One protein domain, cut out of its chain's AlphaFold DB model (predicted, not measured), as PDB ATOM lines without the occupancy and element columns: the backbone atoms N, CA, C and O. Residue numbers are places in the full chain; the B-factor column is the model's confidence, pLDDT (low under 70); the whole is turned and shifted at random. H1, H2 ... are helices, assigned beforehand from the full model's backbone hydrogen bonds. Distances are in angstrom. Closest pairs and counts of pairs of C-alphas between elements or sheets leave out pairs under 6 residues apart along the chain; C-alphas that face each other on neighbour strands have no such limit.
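AT A GLANCE: This is residues 291 to 399 of the 408 residues of an uncharacterized protein of Candidatus Uhrbacteria bacterium (UniProt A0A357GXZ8). Two helical hairpins, H1 with H2 and H4 with H5, pack together into a four-helix core, in which the two longest helices, H1 and H4, run side by side the same way, while H2 and H5 come closest near their first residues, Gly 315 and Asp 359, and splay from there as a V at a steep tilt of 46 degrees. A tail, residues 377 to 399, runs back past the H5 side of this core and ends in H7, which touches no helix; the four-residue helices H3 and H6 lie at opposite ends of the core. The printed part has 109 residues with seven named helices, H1 to H7 in chain order, and no named strand; the class is all helix. It is compact, with a radius of gyration of the C-alphas of 14.2 A and spans of 42 by 30 by 21 A.

IN THESE COORDINATES: Find C-alpha 296 at (-24.509, 107.419, 44.795); from there H1 runs over residues 296 to 311, 22.5 A from first to last C-alpha. The other helix of 16 residues is H4, residues 335 to 350, 23.0 A long; look for its first C-alpha at (-15.718, 93.100, 51.409). H2 takes residues 315 to 324, 14.2 A, and H5 residues 358 to 367, 14.0 A. The short ones are H3, residues 329 to 332, and H6, residues 373 to 376. Last comes H7, residues 390 to 399, 14.3 A, ending at C-alpha 399 at (-16.649, 104.056, 68.033).

HOW THE PARTS SIT: Start at Lys 311 of H1 and Gly 344 of H4, whose C-alphas are the closest of the two helices, 4.3 A apart; H1 and H4 touch at a shallow tilt of 25 degrees, the same way. H1 and H2 form a helical hairpin, touching at a shallow tilt of 12 degrees, opposite ways, with the C-alphas of Leu 306 and Ala 318 closest at 5.2 A. H4 and H5 form another, at a shallow tilt of 18 degrees, opposite ways; here the C-alphas of Leu 345 and Ala 360 are closest, 6.0 A apart. H2 and H5 touch at a steep tilt of 46 degrees, the same way, closest at the C-alphas of Gly 315 and Asp 359, 4.2 A. H3 is close to but not clearly touching H1, with the C-alphas of Lys 303 and Val 331 7.0 A apart. H6 is close to but not clearly touching H5, at 7.7 A between the C-alphas of Ala 360 and Leu 375. H7 and H5 are near each other, while H7 and H6 are apart. In H1, H2, H4, H5 and H7 every O i to N i+4 pair is within hydrogen-bond range; H3 and H6 are too short for such a pair.

THE WHOLE: The C-alphas of Glu 291 and Arg 353 are the two farthest apart, at 43.0 A. The printed part has no cut. The link from H6 to H7, residues 377 to 389, is long. Look at the B-factor column: pLDDT, the model's own confidence, has a mean of 80.2 over the printed part and is under 70 at residues 352 to 355 and 376 to 399.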
ATOM      1  N   GLU A 291     -20.799 117.899  46.685       90.31
ATOM      2  CA  GLU A 291     -22.088 117.213  46.811       90.31
ATOM      3  C   GLU A 291     -22.327 116.272  45.629       90.31
ATOM      4  O   GLU A 291     -22.777 115.142  45.814       90.31
ATOM      5  N   VAL A 292     -21.957 116.718  44.429       90.69
ATOM      6  CA  VAL A 292     -22.091 115.968  43.180       90.69
ATOM      7  C   VAL A 292     -21.123 114.782  43.157       90.69
ATOM      8  O   VAL A 292     -21.514 113.666  42.829       90.69
ATOM      9  N   ILE A 293     -19.877 114.980  43.601       90.25
ATOM     10  CA  ILE A 293     -18.877 113.901  43.717       90.25
ATOM     11  C   ILE A 293     -19.341 112.804  44.697       90.25
ATOM     12  O   ILE A 293     -19.025 111.625  44.528       90.25
ATOM     13  N   LYS A 294     -20.111 113.180  45.724       90.44
ATOM     14  CA  LYS A 294     -20.672 112.263  46.725       90.44
ATOM     15  C   LYS A 294     -21.973 111.590  46.285       90.44
ATOM     16  O   LYS A 294     -22.532 110.834  47.081       90.44
ATOM     17  N   SER A 295     -22.465 111.838  45.067       92.88
ATOM     18  CA  SER A 295     -23.688 111.187  44.598       92.88
ATOM     19  C   SER A 295     -23.516 109.660  44.558       92.88
ATOM     20  O   SER A 295     -22.410 109.166  44.295       92.88
ATOM     21  N   PRO A 296     -24.584 108.880  44.809       92.19
ATOM     22  CA  PRO A 296     -24.509 107.419  44.795       92.19
ATOM     23  C   PRO A 296     -23.945 106.847  43.487       92.19
ATOM     24  O   PRO A 296     -23.182 105.880  43.510       92.19
ATOM     25  N   GLU A 297     -24.282 107.454  42.351       94.12
ATOM     26  CA  GLU A 297     -23.866 107.022  41.017       94.12
ATOM     27  C   GLU A 297     -22.360 107.216  40.816       94.12
ATOM     28  O   GLU A 297     -21.674 106.289  40.374       94.12
ATOM     29  N   VAL A 298     -21.826 108.382  41.204       94.69
ATOM     30  CA  VAL A 298     -20.387 108.674  41.128       94.69
ATOM     31  C   VAL A 298     -19.608 107.777  42.088       94.69
ATOM     32  O   VAL A 298     -18.618 107.169  41.685       94.69
ATOM     33  N   GLN A 299     -20.074 107.625  43.332       94.62
ATOM     34  CA  GLN A 299     -19.433 106.764  44.334       94.62
ATOM     35  C   GLN A 299     -19.396 105.295  43.891       94.62
ATOM     36  O   GLN A 299     -18.379 104.620  44.053       94.62
ATOM     37  N   SER A 300     -20.484 104.803  43.291       93.75
ATOM     38  CA  SER A 300     -20.564 103.445  42.744       93.75
ATOM     39  C   SER A 300     -19.587 103.239  41.580       93.75
ATOM     40  O   SER A 300     -18.810 102.278  41.583       93.75
ATOM     41  N   ALA A 301     -19.549 104.170  40.622       95.56
ATOM     42  CA  ALA A 301     -18.628 104.107  39.487       95.56
ATOM     43  C   ALA A 301     -17.157 104.201  39.936       95.56
ATOM     44  O   ALA A 301     -16.315 103.409  39.506       95.56
ATOM     45  N   ALA A 302     -16.845 105.102  40.871       95.62
ATOM     46  CA  ALA A 302     -15.507 105.248  41.437       95.62
ATOM     47  C   ALA A 302     -15.078 104.000  42.225       95.62
ATOM     48  O   ALA A 302     -13.945 103.541  42.069       95.62
ATOM     49  N   LYS A 303     -15.985 103.382  42.998       95.25
ATOM     50  CA  LYS A 303     -15.738 102.093  43.667       95.25
ATOM     51  C   LYS A 303     -15.396 100.994  42.660       95.25
ATOM     52  O   LYS A 303     -14.460 100.225  42.883       95.25
ATOM     53  N   LYS A 304     -16.136 100.909  41.552       94.44
ATOM     54  CA  LYS A 304     -15.885  99.920  40.496       94.44
ATOM     55  C   LYS A 304     -14.483 100.090  39.904       94.44
ATOM     56  O   LYS A 304     -13.738  99.110  39.815       94.44
ATOM     57  N   GLN A 305     -14.101 101.322  39.569       94.94
ATOM     58  CA  GLN A 305     -12.775 101.605  39.020       94.94
ATOM     59  C   GLN A 305     -11.659 101.358  40.041       94.94
ATOM     60  O   GLN A 305     -10.633 100.769  39.698       94.94
ATOM     61  N   LEU A 306     -11.878 101.722  41.308       95.12
ATOM     62  CA  LEU A 306     -10.979 101.410  42.419       95.12
ATOM     63  C   LEU A 306     -10.700  99.901  42.496       95.12
ATOM     64  O   LEU A 306      -9.544  99.481  42.483       95.12
ATOM     65  N   ILE A 307     -11.754  99.079  42.531       94.75
ATOM     66  CA  ILE A 307     -11.651  97.612  42.571       94.75
ATOM     67  C   ILE A 307     -10.836  97.088  41.386       94.75
ATOM     68  O   ILE A 307     -10.014  96.184  41.547       94.75
ATOM     69  N   LYS A 308     -11.041  97.653  40.194       93.38
ATOM     70  CA  LYS A 308     -10.306  97.257  38.991       93.38
ATOM     71  C   LYS A 308      -8.812  97.561  39.101       93.38
ATOM     72  O   LYS A 308      -8.001  96.701  38.759       93.38
ATOM     73  N   LYS A 309      -8.442  98.755  39.574       92.56
ATOM     74  CA  LYS A 309      -7.034  99.138  39.764       92.56
ATOM     75  C   LYS A 309      -6.368  98.287  40.840       92.56
ATOM     76  O   LYS A 309      -5.296  97.744  40.585       92.56
ATOM     77  N   LEU A 310      -7.062  98.042  41.953       93.75
ATOM     78  CA  LEU A 310      -6.600  97.138  43.007       93.75
ATOM     79  C   LEU A 310      -6.317  95.729  42.484       93.75
ATOM     80  O   LEU A 310      -5.218  95.238  42.688       93.75
ATOM     81  N   LYS A 311      -7.238  95.109  41.733       93.19
ATOM     82  CA  LYS A 311      -7.031  93.760  41.164       93.19
ATOM     83  C   LYS A 311      -5.817  93.654  40.237       93.19
ATOM     84  O   LYS A 311      -5.276  92.569  40.082       93.19
ATOM     85  N   ARG A 312      -5.408  94.761  39.609       89.94
ATOM     86  CA  ARG A 312      -4.215  94.846  38.748       89.94
ATOM     87  C   ARG A 312      -2.935  95.172  39.523       89.94
ATOM     88  O   ARG A 312      -1.902  95.387  38.902       89.94
ATOM     89  N   GLY A 313      -3.021  95.294  40.847       90.00
ATOM     90  CA  GLY A 313      -1.925  95.739  41.696       90.00
ATOM     91  C   GLY A 313      -1.646  97.244  41.619       90.00
ATOM     92  O   GLY A 313      -0.687  97.701  42.209       90.00
ATOM     93  N   LEU A 314      -2.445  98.067  40.943       90.12
ATOM     94  CA  LEU A 314      -2.147  99.499  40.781       90.12
ATOM     95  C   LEU A 314      -2.540 100.290  42.043       90.12
ATOM     96  O   LEU A 314      -3.582 100.945  42.087       90.12
ATOM     97  N   GLY A 315      -1.724 100.169  43.090       90.62
ATOM     98  CA  GLY A 315      -1.939 100.733  44.419       90.62
ATOM     99  C   GLY A 315      -1.967 102.253  44.439       90.62
ATOM    100  O   GLY A 315      -2.911 102.827  44.968       90.62
ATOM    101  N   ILE A 316      -0.991 102.909  43.815       90.38
ATOM    102  CA  ILE A 316      -0.904 104.374  43.763       90.38
ATOM    103  C   ILE A 316      -2.154 104.948  43.084       90.38
ATOM    104  O   ILE A 316      -2.827 105.803  43.656       90.38
ATOM    105  N   GLU A 317      -2.542 104.423  41.917       90.94
ATOM    106  CA  GLU A 317      -3.767 104.857  41.226       90.94
ATOM    107  C   GLU A 317      -5.036 104.579  42.049       90.94
ATOM    108  O   GLU A 317      -5.960 105.391  42.063       90.94
ATOM    109  N   ALA A 318      -5.099 103.449  42.763       92.50
ATOM    110  CA  ALA A 318      -6.215 103.131  43.650       92.50
ATOM    111  C   ALA A 318      -6.352 104.154  44.795       92.50
ATOM    112  O   ALA A 318      -7.466 104.566  45.131       92.50
ATOM    113  N   ILE A 319      -5.232 104.602  45.363       91.19
ATOM    114  CA  ILE A 319      -5.194 105.669  46.368       91.19
ATOM    115  C   ILE A 319      -5.641 107.004  45.773       91.19
ATOM    116  O   ILE A 319      -6.484 107.679  46.367       91.19
ATOM    117  N   GLU A 320      -5.163 107.353  44.578       92.50
ATOM    118  CA  GLU A 320      -5.597 108.583  43.914       92.50
ATOM    119  C   GLU A 320      -7.107 108.586  43.632       92.50
ATOM    120  O   GLU A 320      -7.762 109.604  43.851       92.50
ATOM    121  N   ILE A 321      -7.688 107.461  43.190       93.06
ATOM    122  CA  ILE A 321      -9.142 107.327  42.989       93.06
ATOM    123  C   ILE A 321      -9.887 107.545  44.305       93.06
ATOM    124  O   ILE A 321     -10.840 108.325  44.349       93.06
ATOM    125  N   ARG A 322      -9.456 106.867  45.377       92.75
ATOM    126  CA  ARG A 322     -10.057 106.987  46.711       92.75
ATOM    127  C   ARG A 322     -10.133 108.445  47.150       92.75
ATOM    128  O   ARG A 322     -11.194 108.889  47.591       92.75
ATOM    129  N   ASP A 323      -9.026 109.163  47.010       91.06
ATOM    130  CA  ASP A 323      -8.897 110.529  47.505       91.06
ATOM    131  C   ASP A 323      -9.614 111.533  46.595       91.06
ATOM    132  O   ASP A 323     -10.393 112.348  47.085       91.06
ATOM    133  N   LYS A 324      -9.444 111.441  45.268       91.25
ATOM    134  CA  LYS A 324     -10.089 112.361  44.311       91.25
ATOM    135  C   LYS A 324     -11.613 112.273  44.330       91.25
ATOM    136  O   LYS A 324     -12.276 113.300  44.216       91.25
ATOM    137  N   PHE A 325     -12.168 111.075  44.499       92.12
ATOM    138  CA  PHE A 325     -13.618 110.873  44.566       92.12
ATOM    139  C   PHE A 325     -14.170 110.897  45.994       92.12
ATOM    140  O   PHE A 325     -15.356 110.639  46.186       92.12
ATOM    141  N   ASN A 326     -13.346 111.222  46.999       90.75
ATOM    142  CA  ASN A 326     -13.749 111.280  48.406       90.75
ATOM    143  C   ASN A 326     -14.539 110.035  48.849       90.75
ATOM    144  O   ASN A 326     -15.585 110.160  49.495       90.75
ATOM    145  N   LEU A 327     -14.066 108.843  48.461       90.62
ATOM    146  CA  LEU A 327     -14.790 107.598  48.714       90.62
ATOM    147  C   LEU A 327     -15.057 107.422  50.207       90.62
ATOM    148  O   LEU A 327     -14.162 107.595  51.042       90.62
ATOM    149  N   THR A 328     -16.296 107.069  50.552       85.50
ATOM    150  CA  THR A 328     -16.649 106.951  51.966       85.50
ATOM    151  C   THR A 328     -15.906 105.786  52.620       85.50
ATOM    152  O   THR A 328     -15.578 104.784  51.974       85.50
ATOM    153  N   PRO A 329     -15.665 105.855  53.934       82.06
ATOM    154  CA  PRO A 329     -15.063 104.739  54.639       82.06
ATOM    155  C   PRO A 329     -15.864 103.442  54.561       82.06
ATOM    156  O   PRO A 329     -15.260 102.372  54.558       82.06
ATOM    157  N   GLU A 330     -17.199 103.514  54.478       83.75
ATOM    158  CA  GLU A 330     -18.015 102.314  54.273       83.75
ATOM    159  C   GLU A 330     -17.686 101.642  52.931       83.75
ATOM    160  O   GLU A 330     -17.584 100.417  52.866       83.75
ATOM    161  N   VAL A 331     -17.457 102.431  51.873       85.56
ATOM    162  CA  VAL A 331     -17.034 101.928  50.559       85.56
ATOM    163  C   VAL A 331     -15.638 101.312  50.633       85.56
ATOM    164  O   VAL A 331     -15.440 100.196  50.154       85.56
ATOM    165  N   ILE A 332     -14.679 101.992  51.261       85.25
ATOM    166  CA  ILE A 332     -13.281 101.531  51.357       85.25
ATOM    167  C   ILE A 332     -13.175 100.210  52.135       85.25
ATOM    168  O   ILE A 332     -12.398  99.334  51.766       85.25
ATOM    169  N   LEU A 333     -13.971 100.048  53.195       84.50
ATOM    170  CA  LEU A 333     -13.960  98.860  54.058       84.50
ATOM    171  C   LEU A 333     -14.865  97.725  53.558       84.50
ATOM    172  O   LEU A 333     -15.020  96.711  54.243       84.50
ATOM    173  N   SER A 334     -15.478  97.886  52.387       90.50
ATOM    174  CA  SER A 334     -16.392  96.888  51.848       90.50
ATOM    175  C   SER A 334     -15.676  95.571  51.485       90.50
ATOM    176  O   SER A 334     -14.506  95.586  51.078       90.50
ATOM    177  N   PRO A 335     -16.345  94.406  51.632       91.94
ATOM    178  CA  PRO A 335     -15.718  93.100  51.409       91.94
ATOM    179  C   PRO A 335     -15.115  92.932  50.011       91.94
ATOM    180  O   PRO A 335     -14.072  92.299  49.851       91.94
ATOM    181  N   ASP A 336     -15.743  93.523  49.001       94.81
ATOM    182  CA  ASP A 336     -15.326  93.484  47.605       94.81
ATOM    183  C   ASP A 336     -14.076  94.335  47.337       94.81
ATOM    184  O   ASP A 336     -13.172  93.865  46.645       94.81
ATOM    185  N   VAL A 337     -13.954  95.520  47.950       94.44
ATOM    186  CA  VAL A 337     -12.712  96.320  47.899       94.44
ATOM    187  C   VAL A 337     -11.569  95.587  48.597       94.44
ATOM    188  O   VAL A 337     -10.475  95.480  48.045       94.44
ATOM    189  N   ARG A 338     -11.829  94.997  49.769       92.56
ATOM    190  CA  ARG A 338     -10.826  94.210  50.500       92.56
ATOM    191  C   ARG A 338     -10.340  93.001  49.697       92.56
ATOM    192  O   ARG A 338      -9.141  92.751  49.626       92.56
ATOM    193  N   SER A 339     -11.265  92.270  49.081       94.00
ATOM    194  CA  SER A 339     -10.944  91.109  48.241       94.00
ATOM    195  C   SER A 339     -10.125  91.514  47.014       94.00
ATOM    196  O   SER A 339      -9.168  90.838  46.655       94.00
ATOM    197  N   ALA A 340     -10.460  92.651  46.397       96.12
ATOM    198  CA  ALA A 340      -9.717  93.202  45.269       96.12
ATOM    199  C   ALA A 340      -8.285  93.611  45.641       96.12
ATOM    200  O   ALA A 340      -7.362  93.351  44.875       96.12
ATOM    201  N   ALA A 341      -8.098  94.219  46.813       94.44
ATOM    202  CA  ALA A 341      -6.784  94.605  47.315       94.44
ATOM    203  C   ALA A 341      -5.885  93.385  47.586       94.44
ATOM    204  O   ALA A 341      -4.719  93.395  47.203       94.44
ATOM    205  N   LEU A 342      -6.433  92.307  48.162       92.88
ATOM    206  CA  LEU A 342      -5.704  91.044  48.339       92.88
ATOM    207  C   LEU A 342      -5.299  90.425  46.994       92.88
ATOM    208  O   LEU A 342      -4.134  90.084  46.815       92.88
ATOM    209  N   ALA A 343      -6.222  90.369  46.027       93.69
ATOM    210  CA  ALA A 343      -5.917  89.897  44.675       93.69
ATOM    211  C   ALA A 343      -4.814  90.736  43.997       93.69
ATOM    212  O   ALA A 343      -3.967  90.196  43.295       93.69
ATOM    213  N   GLY A 344      -4.787  92.047  44.246       92.50
ATOM    214  CA  GLY A 344      -3.723  92.937  43.782       92.50
ATOM    215  C   GLY A 344      -2.342  92.621  44.346       92.50
ATOM    216  O   GLY A 344      -1.353  92.705  43.623       92.50
ATOM    217  N   LEU A 345      -2.265  92.250  45.628       90.75
ATOM    218  CA  LEU A 345      -1.013  91.827  46.262       90.75
ATOM    219  C   LEU A 345      -0.514  90.501  45.675       90.75
ATOM    220  O   LEU A 345       0.678  90.365  45.410       90.75
ATOM    221  N   GLU A 346      -1.417  89.549  45.434       89.50
ATOM    222  CA  GLU A 346      -1.085  88.293  44.750       89.50
ATOM    223  C   GLU A 346      -0.579  88.544  43.324       89.50
ATOM    224  O   GLU A 346       0.379  87.913  42.881       89.50
ATOM    225  N   GLU A 347      -1.201  89.475  42.599       88.31
ATOM    226  CA  GLU A 347      -0.779  89.844  41.249       88.31
ATOM    227  C   GLU A 347       0.621  90.469  41.241       88.31
ATOM    228  O   GLU A 347       1.469  90.066  40.444       88.31
ATOM    229  N   HIS A 348       0.904  91.378  42.179       84.81
ATOM    230  CA  HIS A 348       2.248  91.933  42.374       84.81
ATOM    231  C   HIS A 348       3.298  90.857  42.623       84.81
ATOM    232  O   HIS A 348       4.363  90.886  42.012       84.81
ATOM    233  N   GLN A 349       2.981  89.878  43.472       84.31
ATOM    234  CA  GLN A 349       3.892  88.780  43.783       84.31
ATOM    235  C   GLN A 349       4.232  87.936  42.544       84.31
ATOM    236  O   GLN A 349       5.378  87.528  42.372       84.31
ATOM    237  N   LYS A 350       3.261  87.676  41.657       82.69
ATOM    238  CA  LYS A 350       3.486  86.881  40.430       82.69
ATOM    239  C   LYS A 350       4.444  87.553  39.451       82.69
ATOM    240  O   LYS A 350       5.160  86.863  38.728       82.69
ATOM    241  N   PHE A 351       4.416  88.881  39.385       70.69
ATOM    242  CA  PHE A 351       5.181  89.663  38.416       70.69
ATOM    243  C   PHE A 351       6.389  90.377  39.027       70.69
ATOM    244  O   PHE A 351       6.980  91.225  38.352       70.69
ATOM    245  N   ASP A 352       6.789  89.998  40.245       67.06
ATOM    246  CA  ASP A 352       7.938  90.533  40.978       67.06
ATOM    247  C   ASP A 352       9.268  90.208  40.279       67.06
ATOM    248  O   ASP A 352      10.005  89.287  40.623       67.06
ATOM    249  N   ARG A 353       9.551  90.949  39.205       53.78
ATOM    250  CA  ARG A 353      10.774  90.823  38.406       53.78
ATOM    251  C   ARG A 353      11.819  91.882  38.749       53.78
ATOM    252  O   ARG A 353      12.942  91.776  38.266       53.78
ATOM    253  N   TYR A 354      11.466  92.888  39.555       57.47
ATOM    254  CA  TYR A 354      12.286  94.094  39.735       57.47
ATOM    255  C   TYR A 354      12.337  94.654  41.170       57.47
ATOM    256  O   TYR A 354      13.061  95.624  41.385       57.47
ATOM    257  N   GLY A 355      11.614  94.089  42.152       67.00
ATOM    258  CA  GLY A 355      11.671  94.546  43.550       67.00
ATOM    259  C   GLY A 355      11.081  95.942  43.823       67.00
ATOM    260  O   GLY A 355      11.310  96.509  44.893       67.00
ATOM    261  N   ASP A 356      10.333  96.529  42.876       78.06
ATOM    262  CA  ASP A 356       9.560  97.754  43.124       78.06
ATOM    263  C   ASP A 356       8.227  97.393  43.781       78.06
ATOM    264  O   ASP A 356       7.277  96.971  43.127       78.06
ATOM    265  N   HIS A 357       8.168  97.567  45.098       85.31
ATOM    266  CA  HIS A 357       6.982  97.253  45.886       85.31
ATOM    267  C   HIS A 357       6.188  98.491  46.315       85.31
ATOM    268  O   HIS A 357       5.426  98.417  47.281       85.31
ATOM    269  N   ARG A 358       6.372  99.648  45.662       86.06
ATOM    270  CA  ARG A 358       5.672 100.887  46.047       86.06
ATOM    271  C   ARG A 358       4.158 100.718  46.026       86.06
ATOM    272  O   ARG A 358       3.509 100.977  47.032       86.06
ATOM    273  N   ASP A 359       3.610 100.197  44.936       88.94
ATOM    274  CA  ASP A 359       2.175  99.943  44.829       88.94
ATOM    275  C   ASP A 359       1.671  98.932  45.871       88.94
ATOM    276  O   ASP A 359       0.631  99.154  46.486       88.94
ATOM    277  N   ALA A 360       2.416  97.852  46.130       89.06
ATOM    278  CA  ALA A 360       2.052  96.869  47.154       89.06
ATOM    279  C   ALA A 360       2.041  97.484  48.568       89.06
ATOM    280  O   ALA A 360       1.119  97.230  49.347       89.06
ATOM    281  N   LYS A 361       3.017  98.349  48.884       88.38
ATOM    282  CA  LYS A 361       3.043  99.130  50.132       88.38
ATOM    283  C   LYS A 361       1.824 100.052  50.232       88.38
ATOM    284  O   LYS A 361       1.171 100.065  51.275       88.38
ATOM    285  N   GLU A 362       1.483 100.773  49.164       89.69
ATOM    286  CA  GLU A 362       0.304 101.649  49.130       89.69
ATOM    287  C   GLU A 362      -1.010 100.873  49.293       89.69
ATOM    288  O   GLU A 362      -1.900 101.320  50.020       89.69
ATOM    289  N   ILE A 363      -1.120  99.672  48.712       89.19
ATOM    290  CA  ILE A 363      -2.275  98.788  48.921       89.19
ATOM    291  C   ILE A 363      -2.403  98.409  50.403       89.19
ATOM    292  O   ILE A 363      -3.481  98.551  50.987       89.19
ATOM    293  N   CYS A 364      -1.321  97.956  51.040       87.69
ATOM    294  CA  CYS A 364      -1.354  97.590  52.456       87.69
ATOM    295  C   CYS A 364      -1.711  98.782  53.350       87.69
ATOM    296  O   CYS A 364      -2.625  98.685  54.175       87.69
ATOM    297  N   ASN A 365      -1.039  99.917  53.153       85.00
ATOM    298  CA  ASN A 365      -1.209 101.115  53.972       85.00
ATOM    299  C   ASN A 365      -2.596 101.736  53.796       85.00
ATOM    300  O   ASN A 365      -3.287 102.044  54.770       85.00
ATOM    301  N   GLY A 366      -3.019 101.931  52.550       83.25
ATOM    302  CA  GLY A 366      -4.232 102.673  52.241       83.25
ATOM    303  C   GLY A 366      -5.526 101.894  52.424       83.25
ATOM    304  O   GLY A 366      -6.575 102.525  52.568       83.25
ATOM    305  N   PHE A 367      -5.455 100.559  52.461       85.19
ATOM    306  CA  PHE A 367      -6.609  99.675  52.666       85.19
ATOM    307  C   PHE A 367      -6.504  98.834  53.947       85.19
ATOM    308  O   PHE A 367      -7.315  97.933  54.162       85.19
ATOM    309  N   ASN A 368      -5.550  99.167  54.827       81.88
ATOM    310  CA  ASN A 368      -5.338  98.554  56.140       81.88
ATOM    311  C   ASN A 368      -5.251  97.018  56.086       81.88
ATOM    312  O   ASN A 368      -5.935  96.301  56.824       81.88
ATOM    313  N   LEU A 369      -4.422  96.517  55.171       83.62
ATOM    314  CA  LEU A 369      -4.102  95.099  55.071       83.62
ATOM    315  C   LEU A 369      -2.782  94.815  55.776       83.62
ATOM    316  O   LEU A 369      -1.842  95.606  55.706       83.62
ATOM    317  N   ARG A 370      -2.695  93.646  56.413       84.44
ATOM    318  CA  ARG A 370      -1.418  93.149  56.918       84.44
ATOM    319  C   ARG A 370      -0.486  92.896  55.721       84.44
ATOM    320  O   ARG A 370      -0.914  92.187  54.806       84.44
ATOM    321  N   PRO A 371       0.740  93.447  55.715       83.38
ATOM    322  CA  PRO A 371       1.724  93.133  54.691       83.38
ATOM    323  C   PRO A 371       1.994  91.623  54.625       83.38
ATOM    324  O   PRO A 371       2.072  90.976  55.670       83.38
ATOM    325  N   PRO A 372       2.109  91.038  53.426       83.88
ATOM    326  CA  PRO A 372       2.548  89.656  53.287       83.88
ATOM    327  C   PRO A 372       4.047  89.525  53.599       83.88
ATOM    328  O   PRO A 372       4.807  90.479  53.444       83.88
ATOM    329  N   GLU A 373       4.487  88.329  53.993       81.31
ATOM    330  CA  GLU A 373       5.866  88.064  54.451       81.31
ATOM    331  C   GLU A 373       6.936  88.474  53.424       81.31
ATOM    332  O   GLU A 373       7.976  89.027  53.783       81.31
ATOM    333  N   TRP A 374       6.656  88.277  52.130       83.00
ATOM    334  CA  TRP A 374       7.555  88.678  51.042       83.00
ATOM    335  C   TRP A 374       7.714  90.200  50.924       83.00
ATOM    336  O   TRP A 374       8.748  90.670  50.461       83.00
ATOM    337  N   LEU A 375       6.720  90.977  51.364       78.31
ATOM    338  CA  LEU A 375       6.775  92.435  51.385       78.31
ATOM    339  C   LEU A 375       7.458  92.946  52.659       78.31
ATOM    340  O   LEU A 375       8.175  93.943  52.601       78.31
ATOM    341  N   GLU A 376       7.270  92.261  53.795       69.06
ATOM    342  CA  GLU A 376       7.906  92.599  55.079       69.06
ATOM    343  C   GLU A 376       9.440  92.564  54.992       69.06
ATOM    344  O   GLU A 376      10.103  93.456  55.524       69.06
ATOM    345  N   GLY A 377      10.006  91.602  54.251       63.28
ATOM    346  CA  GLY A 377      11.453  91.500  54.010       63.28
ATOM    347  C   GLY A 377      12.058  92.658  53.199       63.28
ATOM    348  O   GLY A 377      13.264  92.899  53.281       63.28
ATOM    349  N   SER A 378      11.233  93.407  52.464       57.59
ATOM    350  CA  SER A 378      11.641  94.523  51.597       57.59
ATOM    351  C   SER A 378      11.475  95.906  52.254       57.59
ATOM    352  O   SER A 378      11.794  96.937  51.650       57.59
ATOM    353  N   ILE A 379      10.959  95.967  53.487       55.12
ATOM    354  CA  ILE A 379      10.781  97.209  54.251       55.12
ATOM    355  C   ILE A 379      12.083  97.515  54.999       55.12
ATOM    356  O   ILE A 379      12.465  96.812  55.933       55.12
ATOM    357  N   LYS A 380      12.782  98.592  54.616       50.06
ATOM    358  CA  LYS A 380      13.959  99.050  55.370       50.06
ATOM    359  C   LYS A 380      13.528  99.454  56.793       50.06
ATOM    360  O   LYS A 380      12.496 100.107  56.926       50.06
ATOM    361  N   PRO A 381      14.322  99.186  57.852       42.62
ATOM    362  CA  PRO A 381      13.936  99.416  59.258       42.62
ATOM    363  C   PRO A 381      13.483 100.845  59.617       42.62
ATOM    364  O   PRO A 381      12.881 101.063  60.667       42.62
ATOM    365  N   HIS A 382      13.804 101.824  58.770       41.06
ATOM    366  CA  HIS A 382      13.501 103.248  58.936       41.06
ATOM    367  C   HIS A 382      12.212 103.680  58.209       41.06
ATOM    368  O   HIS A 382      11.648 104.713  58.552       41.06
ATOM    369  N   GLU A 383      11.702 102.880  57.269       44.53
ATOM    370  CA  GLU A 383      10.371 103.036  56.670       44.53
ATOM    371  C   GLU A 383       9.357 102.242  57.502       44.53
ATOM    372  O   GLU A 383       8.733 101.294  57.027       44.53
ATOM    373  N   LYS A 384       9.211 102.570  58.791       43.97
ATOM    374  CA  LYS A 384       8.110 101.986  59.561       43.97
ATOM    375  C   LYS A 384       6.802 102.387  58.889       43.97
ATOM    376  O   LYS A 384       6.495 103.573  58.791       43.97
ATOM    377  N   ILE A 385       6.033 101.386  58.467       46.44
ATOM    378  CA  ILE A 385       4.622 101.537  58.130       46.44
ATOM    379  C   ILE A 385       3.976 102.285  59.296       46.44
ATOM    380  O   ILE A 385       3.942 101.781  60.420       46.44
ATOM    381  N   HIS A 386       3.518 103.513  59.053       42.66
ATOM    382  CA  HIS A 386       2.726 104.243  60.030       42.66
ATOM    383  C   HIS A 386       1.380 103.528  60.159       42.66
ATOM    384  O   HIS A 386       0.429 103.814  59.441       42.66
ATOM    385  N   THR A 387       1.310 102.570  61.082       41.44
ATOM    386  CA  THR A 387       0.084 101.847  61.444       41.44
ATOM    387  C   THR A 387      -0.964 102.762  62.082       41.44
ATOM    388  O   THR A 387      -2.136 102.405  62.107       41.44
ATOM    389  N   ASP A 388      -0.579 103.974  62.503       44.56
ATOM    390  CA  ASP A 388      -1.488 105.061  62.891       44.56
ATOM    391  C   ASP A 388      -2.136 105.704  61.647       44.56
ATOM    392  O   ASP A 388      -1.958 106.886  61.333       44.56
ATOM    393  N   THR A 389      -2.876 104.901  60.889       55.78
ATOM    394  CA  THR A 389      -3.503 105.316  59.634       55.78
ATOM    395  C   THR A 389      -4.727 106.213  59.869       55.78
ATOM    396  O   THR A 389      -5.333 106.261  60.944       55.78
ATOM    397  N   PHE A 390      -5.141 106.931  58.822       49.28
ATOM    398  CA  PHE A 390      -6.410 107.672  58.746       49.28
ATOM    399  C   PHE A 390      -7.612 106.861  59.271       49.28
ATOM    400  O   PHE A 390      -8.490 107.405  59.946       49.28
ATOM    401  N   LEU A 391      -7.614 105.544  59.039       51.00
ATOM    402  CA  LEU A 391      -8.646 104.623  59.508       51.00
ATOM    403  C   LEU A 391      -8.584 104.340  61.012       51.00
ATOM    404  O   LEU A 391      -9.622 104.052  61.596       51.00
ATOM    405  N   ASP A 392      -7.440 104.501  61.672       55.88
ATOM    406  CA  ASP A 392      -7.323 104.380  63.128       55.88
ATOM    407  C   ASP A 392      -7.940 105.596  63.840       55.88
ATOM    408  O   ASP A 392      -8.702 105.475  64.810       55.88
ATOM    409  N   LYS A 393      -7.730 106.787  63.263       56.62
ATOM    410  CA  LYS A 393      -8.440 108.015  63.658       56.62
ATOM    411  C   LYS A 393      -9.944 107.904  63.380       56.62
ATOM    412  O   LYS A 393     -10.756 108.337  64.200       56.62
ATOM    413  N   LEU A 394     -10.334 107.282  62.270       54.72
ATOM    414  CA  LEU A 394     -11.733 107.088  61.891       54.72
ATOM    415  C   LEU A 394     -12.441 105.999  62.716       54.72
ATOM    416  O   LEU A 394     -13.577 106.196  63.141       54.72
ATOM    417  N   SER A 395     -11.768 104.888  63.010       54.84
ATOM    418  CA  SER A 395     -12.244 103.797  63.867       54.84
ATOM    419  C   SER A 395     -12.530 104.306  65.278       54.84
ATOM    420  O   SER A 395     -13.568 103.980  65.859       54.84
ATOM    421  N   LYS A 396     -11.670 105.187  65.815       61.91
ATOM    422  CA  LYS A 396     -11.946 105.933  67.053       61.91
ATOM    423  C   LYS A 396     -13.176 106.844  66.915       61.91
ATOM    424  O   LYS A 396     -14.019 106.867  67.808       61.91
ATOM    425  N   LYS A 397     -13.329 107.554  65.792       58.56
ATOM    426  CA  LYS A 397     -14.452 108.481  65.540       58.56
ATOM    427  C   LYS A 397     -15.808 107.766  65.406       58.56
ATOM    428  O   LYS A 397     -16.798 108.230  65.972       58.56
ATOM    429  N   LEU A 398     -15.854 106.619  64.726       52.53
ATOM    430  CA  LEU A 398     -17.048 105.772  64.583       52.53
ATOM    431  C   LEU A 398     -17.419 105.080  65.905       52.53
ATOM    432  O   LEU A 398     -18.591 105.084  66.285       52.53
ATOM    433  N   ARG A 399     -16.429 104.590  66.672       60.28
ATOM    434  CA  ARG A 399     -16.649 104.056  68.033       60.28
ATOM    435  C   ARG A 399     -17.223 105.098  68.996       60.28
ATOM    436  O   ARG A 399     -18.029 104.746  69.854       60.28
TER     437      ARG A 399